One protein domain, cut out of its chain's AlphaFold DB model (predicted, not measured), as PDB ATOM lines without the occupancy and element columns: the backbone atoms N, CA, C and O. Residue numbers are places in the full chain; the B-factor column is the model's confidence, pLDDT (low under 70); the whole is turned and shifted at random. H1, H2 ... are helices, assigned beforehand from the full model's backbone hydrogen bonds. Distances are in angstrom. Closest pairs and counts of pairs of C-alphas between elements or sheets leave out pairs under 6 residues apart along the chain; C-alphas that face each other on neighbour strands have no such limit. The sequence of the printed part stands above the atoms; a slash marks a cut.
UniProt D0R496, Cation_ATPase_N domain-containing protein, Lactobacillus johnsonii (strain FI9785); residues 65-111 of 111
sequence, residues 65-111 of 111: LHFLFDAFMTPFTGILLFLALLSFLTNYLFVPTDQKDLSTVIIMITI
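AT A GLANCE: This is residues 65 to 111 of the 111 residues of the protein "Cation_ATPase_N domain-containing protein" of Lactobacillus johnsonii (strain FI9785) (UniProt D0R496). A lopsided helical hairpin: the long helix H2 runs out, the chain turns back, and the short helix H3 packs beside part of H2, while residues 65 to 76, with the short helix H1, stick out beyond them. The printed part has 47 residues with three named helices in the order H1, H2, H3 and no named strand; its class is all helix. It is loose, a rod of 41 by 15 by 14 A, with a radius of gyration of the C-alphas of 13.0 A.

HOW THE PARTS SIT: H1, residues 65 to 72, and H2, residues 75 to 93, meet only through their tight link. H2 touches H3, residues 103 to 110, with residues 80 to 88 alone; the closest C-alphas, of Ala 84 and Val 105, are 5.2 A apart. This hairpin has a shallow tilt of 26 degrees, opposite ways. H1 and H3 are apart. In H1, H2 and H3 every O i to N i+4 pair is within hydrogen-bond range.

IN THESE COORDINATES: H1 begins at C-alpha 65 (191.979, 132.486, 217.119). H2 measures 25.9 A, from C-alpha 75 (202.636, 128.911, 232.560). H3 ends at C-alpha 110 (192.217, 117.117, 226.723).

THE WHOLE: The two C-alphas farthest apart, of Phe 67 and Asp 98, are 41.5 A apart. The printed part has no cut and no long link. No printed residue is under 70 in pLDDT.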
ATOM      1  N   LEU A  65     191.098 133.634 216.884       84.06
ATOM      2  CA  LEU A  65     191.979 132.486 217.119       84.06
ATOM      3  C   LEU A  65     193.231 132.834 217.938       84.06
ATOM      4  O   LEU A  65     193.651 132.028 218.759       84.06
ATOM      5  N   HIS A  66     193.800 134.027 217.752       84.06
ATOM      6  CA  HIS A  66     194.935 134.504 218.547       84.06
ATOM      7  C   HIS A  66     194.533 134.662 220.010       84.06
ATOM      8  O   HIS A  66     195.238 134.202 220.896       84.06
ATOM      9  N   PHE A  67     193.357 135.243 220.263       84.50
ATOM     10  CA  PHE A  67     192.842 135.387 221.622       84.50
ATOM     11  C   PHE A  67     192.573 134.031 222.290       84.50
ATOM     12  O   PHE A  67     192.861 133.858 223.470       84.50
ATOM     13  N   LEU A  68     192.053 133.062 221.528       85.88
ATOM     14  CA  LEU A  68     191.852 131.703 222.022       85.88
ATOM     15  C   LEU A  68     193.188 131.068 222.427       85.88
ATOM     16  O   LEU A  68     193.317 130.584 223.544       85.88
ATOM     17  N   PHE A  69     194.190 131.113 221.548       87.12
ATOM     18  CA  PHE A  69     195.505 130.538 221.821       87.12
ATOM     19  C   PHE A  69     196.206 131.213 223.009       87.12
ATOM     20  O   PHE A  69     196.714 130.519 223.888       87.12
ATOM     21  N   ASP A  70     196.161 132.545 223.085       86.25
ATOM     22  CA  ASP A  70     196.725 133.306 224.205       86.25
ATOM     23  C   ASP A  70     196.074 132.943 225.545       86.25
ATOM     24  O   ASP A  70     196.761 132.857 226.560       86.25
ATOM     25  N   ALA A  71     194.758 132.707 225.561       86.62
ATOM     26  CA  ALA A  71     194.046 132.328 226.778       86.62
ATOM     27  C   ALA A  71     194.456 130.936 227.291       86.62
ATOM     28  O   ALA A  71     194.444 130.703 228.500       86.62
ATOM     29  N   PHE A  72     194.839 130.024 226.392       87.50
ATOM     30  CA  PHE A  72     195.283 128.675 226.749       87.50
ATOM     31  C   PHE A  72     196.786 128.577 227.033       87.50
ATOM     32  O   PHE A  72     197.184 127.712 227.813       87.50
ATOM     33  N   MET A  73     197.633 129.438 226.460       89.56
ATOM     34  CA  MET A  73     199.090 129.424 226.672       89.56
ATOM     35  C   MET A  73     199.499 130.069 228.000       89.56
ATOM     36  O   MET A  73     200.141 131.117 228.060       89.56
ATOM     37  N   THR A  74     199.142 129.402 229.096       92.12
ATOM     38  CA  THR A  74     199.515 129.801 230.456       92.12
ATOM     39  C   THR A  74     200.795 129.091 230.925       92.12
ATOM     40  O   THR A  74     201.135 128.023 230.403       92.12
ATOM     41  N   PRO A  75     201.498 129.610 231.957       91.62
ATOM     42  CA  PRO A  75     202.636 128.911 232.560       91.62
ATOM     43  C   PRO A  75     202.299 127.490 233.036       91.62
ATOM     44  O   PRO A  75     203.132 126.594 232.937       91.62
ATOM     45  N   PHE A  76     201.070 127.269 233.512       92.19
ATOM     46  CA  PHE A  76     200.587 125.952 233.918       92.19
ATOM     47  C   PHE A  76     200.429 125.008 232.718       92.19
ATOM     48  O   PHE A  76     200.945 123.892 232.746       92.19
ATOM     49  N   THR A  77     199.814 125.478 231.629       90.75
ATOM     50  CA  THR A  77     199.689 124.713 230.376       90.75
ATOM     51  C   THR A  77     201.057 124.313 229.822       90.75
ATOM     52  O   THR A  77     201.229 123.194 229.348       90.75
ATOM     53  N   GLY A  78     202.064 125.186 229.933       92.38
ATOM     54  CA  GLY A  78     203.440 124.858 229.547       92.38
ATOM     55  C   GLY A  78     204.017 123.668 230.326       92.38
ATOM     56  O   GLY A  78     204.649 122.794 229.733       92.38
ATOM     57  N   ILE A  79     203.754 123.592 231.634       93.94
ATOM     58  CA  ILE A  79     204.165 122.457 232.476       93.94
ATOM     59  C   ILE A  79     203.430 121.179 232.053       93.94
ATOM     60  O   ILE A  79     204.066 120.134 231.924       93.94
ATOM     61  N   LEU A  80     202.120 121.256 231.795       91.69
ATOM     62  CA  LEU A  80     201.337 120.107 231.326       91.69
ATOM     63  C   LEU A  80     201.848 119.578 229.985       91.69
ATOM     64  O   LEU A  80     202.074 118.381 229.845       91.69
ATOM     65  N   LEU A  81     202.114 120.456 229.017       92.69
ATOM     66  CA  LEU A  81     202.676 120.051 227.727       92.69
ATOM     67  C   LEU A  81     204.052 119.397 227.882       92.69
ATOM     68  O   LEU A  81     204.350 118.411 227.207       92.69
ATOM     69  N   PHE A  82     204.879 119.908 228.793       94.12
ATOM     70  CA  PHE A  82     206.173 119.309 229.094       94.12
ATOM     71  C   PHE A  82     206.032 117.909 229.707       94.12
ATOM     72  O   PHE A  82     206.691 116.972 229.258       94.12
ATOM     73  N   LEU A  83     205.138 117.734 230.681       93.12
ATOM     74  CA  LEU A  83     204.856 116.425 231.274       93.12
ATOM     75  C   LEU A  83     204.238 115.454 230.259       93.12
ATOM     76  O   LEU A  83     204.587 114.275 230.261       93.12
ATOM     77  N   ALA A  84     203.388 115.936 229.351       91.62
ATOM     78  CA  ALA A  84     202.824 115.144 228.259       91.62
ATOM     79  C   ALA A  84     203.892 114.652 227.301       91.62
ATOM     80  O   ALA A  84     203.883 113.479 226.927       91.62
ATOM     81  N   LEU A  85     204.852 115.511 226.972       93.38
ATOM     82  CA  LEU A  85     205.997 115.123 226.170       93.38
ATOM     83  C   LEU A  85     206.843 114.065 226.886       93.38
ATOM     84  O   LEU A  85     207.151 113.035 226.289       93.38
ATOM     85  N   LEU A  86     207.178 114.271 228.164       93.25
ATOM     86  CA  LEU A  86     207.939 113.289 228.941       93.25
ATOM     87  C   LEU A  86     207.207 111.945 229.027       93.25
ATOM     88  O   LEU A  86     207.807 110.912 228.741       93.25
ATOM     89  N   SER A  87     205.909 111.964 229.331       89.56
ATOM     90  CA  SER A  87     205.061 110.770 229.368       89.56
ATOM     91  C   SER A  87     205.008 110.071 228.011       89.56
ATOM     92  O   SER A  87     205.026 108.846 227.952       89.56
ATOM     93  N   PHE A  88     204.939 110.815 226.909       90.12
ATOM     94  CA  PHE A  88     204.954 110.235 225.568       90.12
ATOM     95  C   PHE A  88     206.287 109.540 225.275       90.12
ATOM     96  O   PHE A  88     206.311 108.413 224.776       90.12
ATOM     97  N   LEU A  89     207.402 110.177 225.636       90.94
ATOM     98  CA  LEU A  89     208.722 109.572 225.504       90.94
ATOM     99  C   LEU A  89     208.797 108.268 226.312       90.94
ATOM    100  O   LEU A  89     209.127 107.221 225.757       90.94
ATOM    101  N   THR A  90     208.446 108.305 227.598       87.19
ATOM    102  CA  THR A  90     208.628 107.159 228.500       87.19
ATOM    103  C   THR A  90     207.630 106.035 228.281       87.19
ATOM    104  O   THR A  90     208.030 104.887 228.391       87.19
ATOM    105  N   ASN A  91     206.366 106.333 227.969       83.81
ATOM    106  CA  ASN A  91     205.288 105.330 227.952       83.81
ATOM    107  C   ASN A  91     204.929 104.841 226.544       83.81
ATOM    108  O   ASN A  91     204.266 103.815 226.398       83.81
ATOM    109  N   TYR A  92     205.367 105.549 225.501       84.88
ATOM    110  CA  TYR A  92     205.074 105.179 224.117       84.88
ATOM    111  C   TYR A  92     206.325 104.957 223.268       84.88
ATOM    112  O   TYR A  92     206.383 103.985 222.511       84.88
ATOM    113  N   LEU A  93     207.328 105.839 223.373       83.44
ATOM    114  CA  LEU A  93     208.517 105.763 222.520       83.44
ATOM    115  C   LEU A  93     209.543 104.729 223.016       83.44
ATOM    116  O   LEU A  93     210.081 103.981 222.203       83.44
ATOM    117  N   PHE A  94     209.802 104.669 224.326       82.94
ATOM    118  CA  PHE A  94     210.829 103.792 224.918       82.94
ATOM    119  C   PHE A  94     210.330 102.399 225.337       82.94
ATOM    120  O   PHE A  94     211.117 101.594 225.835       82.94
ATOM    121  N   VAL A  95     209.047 102.092 225.134       83.25
ATOM    122  CA  VAL A  95     208.419 100.842 225.590       83.25
ATOM    123  C   VAL A  95     208.150  99.912 224.398       83.25
ATOM    124  O   VAL A  95     207.718 100.378 223.335       83.25
ATOM    125  N   PRO A  96     208.407  98.592 224.528       78.44
ATOM    126  CA  PRO A  96     208.081  97.617 223.491       78.44
ATOM    127  C   PRO A  96     206.587  97.633 223.142       78.44
ATOM    128  O   PRO A  96     205.735  97.974 223.957       78.44
ATOM    129  N   THR A  97     206.266  97.249 221.905       71.81
ATOM    130  CA  THR A  97     204.949  97.441 221.268       71.81
ATOM    131  C   THR A  97     203.758  96.861 222.041       71.81
ATOM    132  O   THR A  97     202.639  97.309 221.826       71.81
ATOM    133  N   ASP A  98     204.002  95.915 222.944       75.69
ATOM    134  CA  ASP A  98     202.995  95.214 223.748       75.69
ATOM    135  C   ASP A  98     202.514  96.005 224.986       75.69
ATOM    136  O   ASP A  98     201.483  95.689 225.565       75.69
ATOM    137  N   GLN A  99     203.235  97.057 225.399       76.88
ATOM    138  CA  GLN A  99     202.938  97.831 226.621       76.88
ATOM    139  C   GLN A  99     202.808  99.341 226.371       76.88
ATOM    140  O   GLN A  99     202.906 100.148 227.293       76.88
ATOM    141  N   LYS A 100     202.606  99.746 225.115       83.75
ATOM    142  CA  LYS A 100     202.460 101.158 224.755       83.75
ATOM    143  C   LYS A 100     201.165 101.725 225.327       83.75
ATOM    144  O   LYS A 100     200.084 101.322 224.904       83.75
ATOM    145  N   ASP A 101     201.284 102.709 226.213       81.50
ATOM    146  CA  ASP A 101     200.139 103.415 226.786       81.50
ATOM    147  C   ASP A 101     200.139 104.897 226.387       81.50
ATOM    148  O   ASP A 101     201.038 105.670 226.728       81.50
ATOM    149  N   LEU A 102     199.099 105.289 225.649       86.50
ATOM    150  CA  LEU A 102     198.838 106.669 225.235       86.50
ATOM    151  C   LEU A 102     197.742 107.343 226.062       86.50
ATOM    152  O   LEU A 102     197.571 108.559 225.943       86.50
ATOM    153  N   SER A 103     197.011 106.603 226.898       86.31
ATOM    154  CA  SER A 103     195.877 107.134 227.658       86.31
ATOM    155  C   SER A 103     196.305 108.298 228.547       86.31
ATOM    156  O   SER A 103     195.652 109.341 228.550       86.31
ATOM    157  N   THR A 104     197.459 108.179 229.207       86.12
ATOM    158  CA  THR A 104     198.020 109.239 230.061       86.12
ATOM    159  C   THR A 104     198.321 110.530 229.284       86.12
ATOM    160  O   THR A 104     198.045 111.629 229.763       86.12
ATOM    161  N   VAL A 105     198.838 110.415 228.056       88.31
ATOM    162  CA  VAL A 105     199.162 111.572 227.203       88.31
ATOM    163  C   VAL A 105     197.884 112.239 226.687       88.31
ATOM    164  O   VAL A 105     197.780 113.464 226.702       88.31
ATOM    165  N   ILE A 106     196.889 111.445 226.278       87.31
ATOM    166  CA  ILE A 106     195.609 111.947 225.755       87.31
ATOM    167  C   ILE A 106     194.824 112.692 226.841       87.31
ATOM    168  O   ILE A 106     194.294 113.771 226.573       87.31
ATOM    169  N   ILE A 107     194.776 112.160 228.067       88.06
ATOM    170  CA  ILE A 107     194.084 112.805 229.197       88.06
ATOM    171  C   ILE A 107     194.682 114.189 229.477       88.06
ATOM    172  O   ILE A 107     193.952 115.158 229.644       88.06
ATOM    173  N   MET A 108     196.009 114.306 229.462       86.94
ATOM    174  CA  MET A 108     196.699 115.561 229.772       86.94
ATOM    175  C   MET A 108     196.594 116.631 228.674       86.94
ATOM    176  O   MET A 108     196.795 117.804 228.964       86.94
ATOM    177  N   ILE A 109     196.297 116.251 227.428       85.31
ATOM    178  CA  ILE A 109     196.060 117.199 226.321       85.31
ATOM    179  C   ILE A 109     194.593 117.661 226.270       85.31
ATOM    180  O   ILE A 109     194.301 118.717 225.713       85.31
ATOM    181  N   THR A 110     193.665 116.857 226.799       85.31
ATOM    182  CA  THR A 110     192.217 117.117 226.723       85.31
ATOM    183  C   THR A 110     191.642 117.823 227.950       85.31
ATOM    184  O   THR A 110     190.614 118.488 227.812       85.31
ATOM    185  N   ILE A 111     192.278 117.672 229.119       74.25
ATOM    186  CA  ILE A 111     192.004 118.420 230.363       74.25
ATOM    187  C   ILE A 111     192.524 119.853 230.265       74.25
ATOM    188  O   ILE A 111     191.782 120.758 230.714       74.25
TER     189      ILE A 111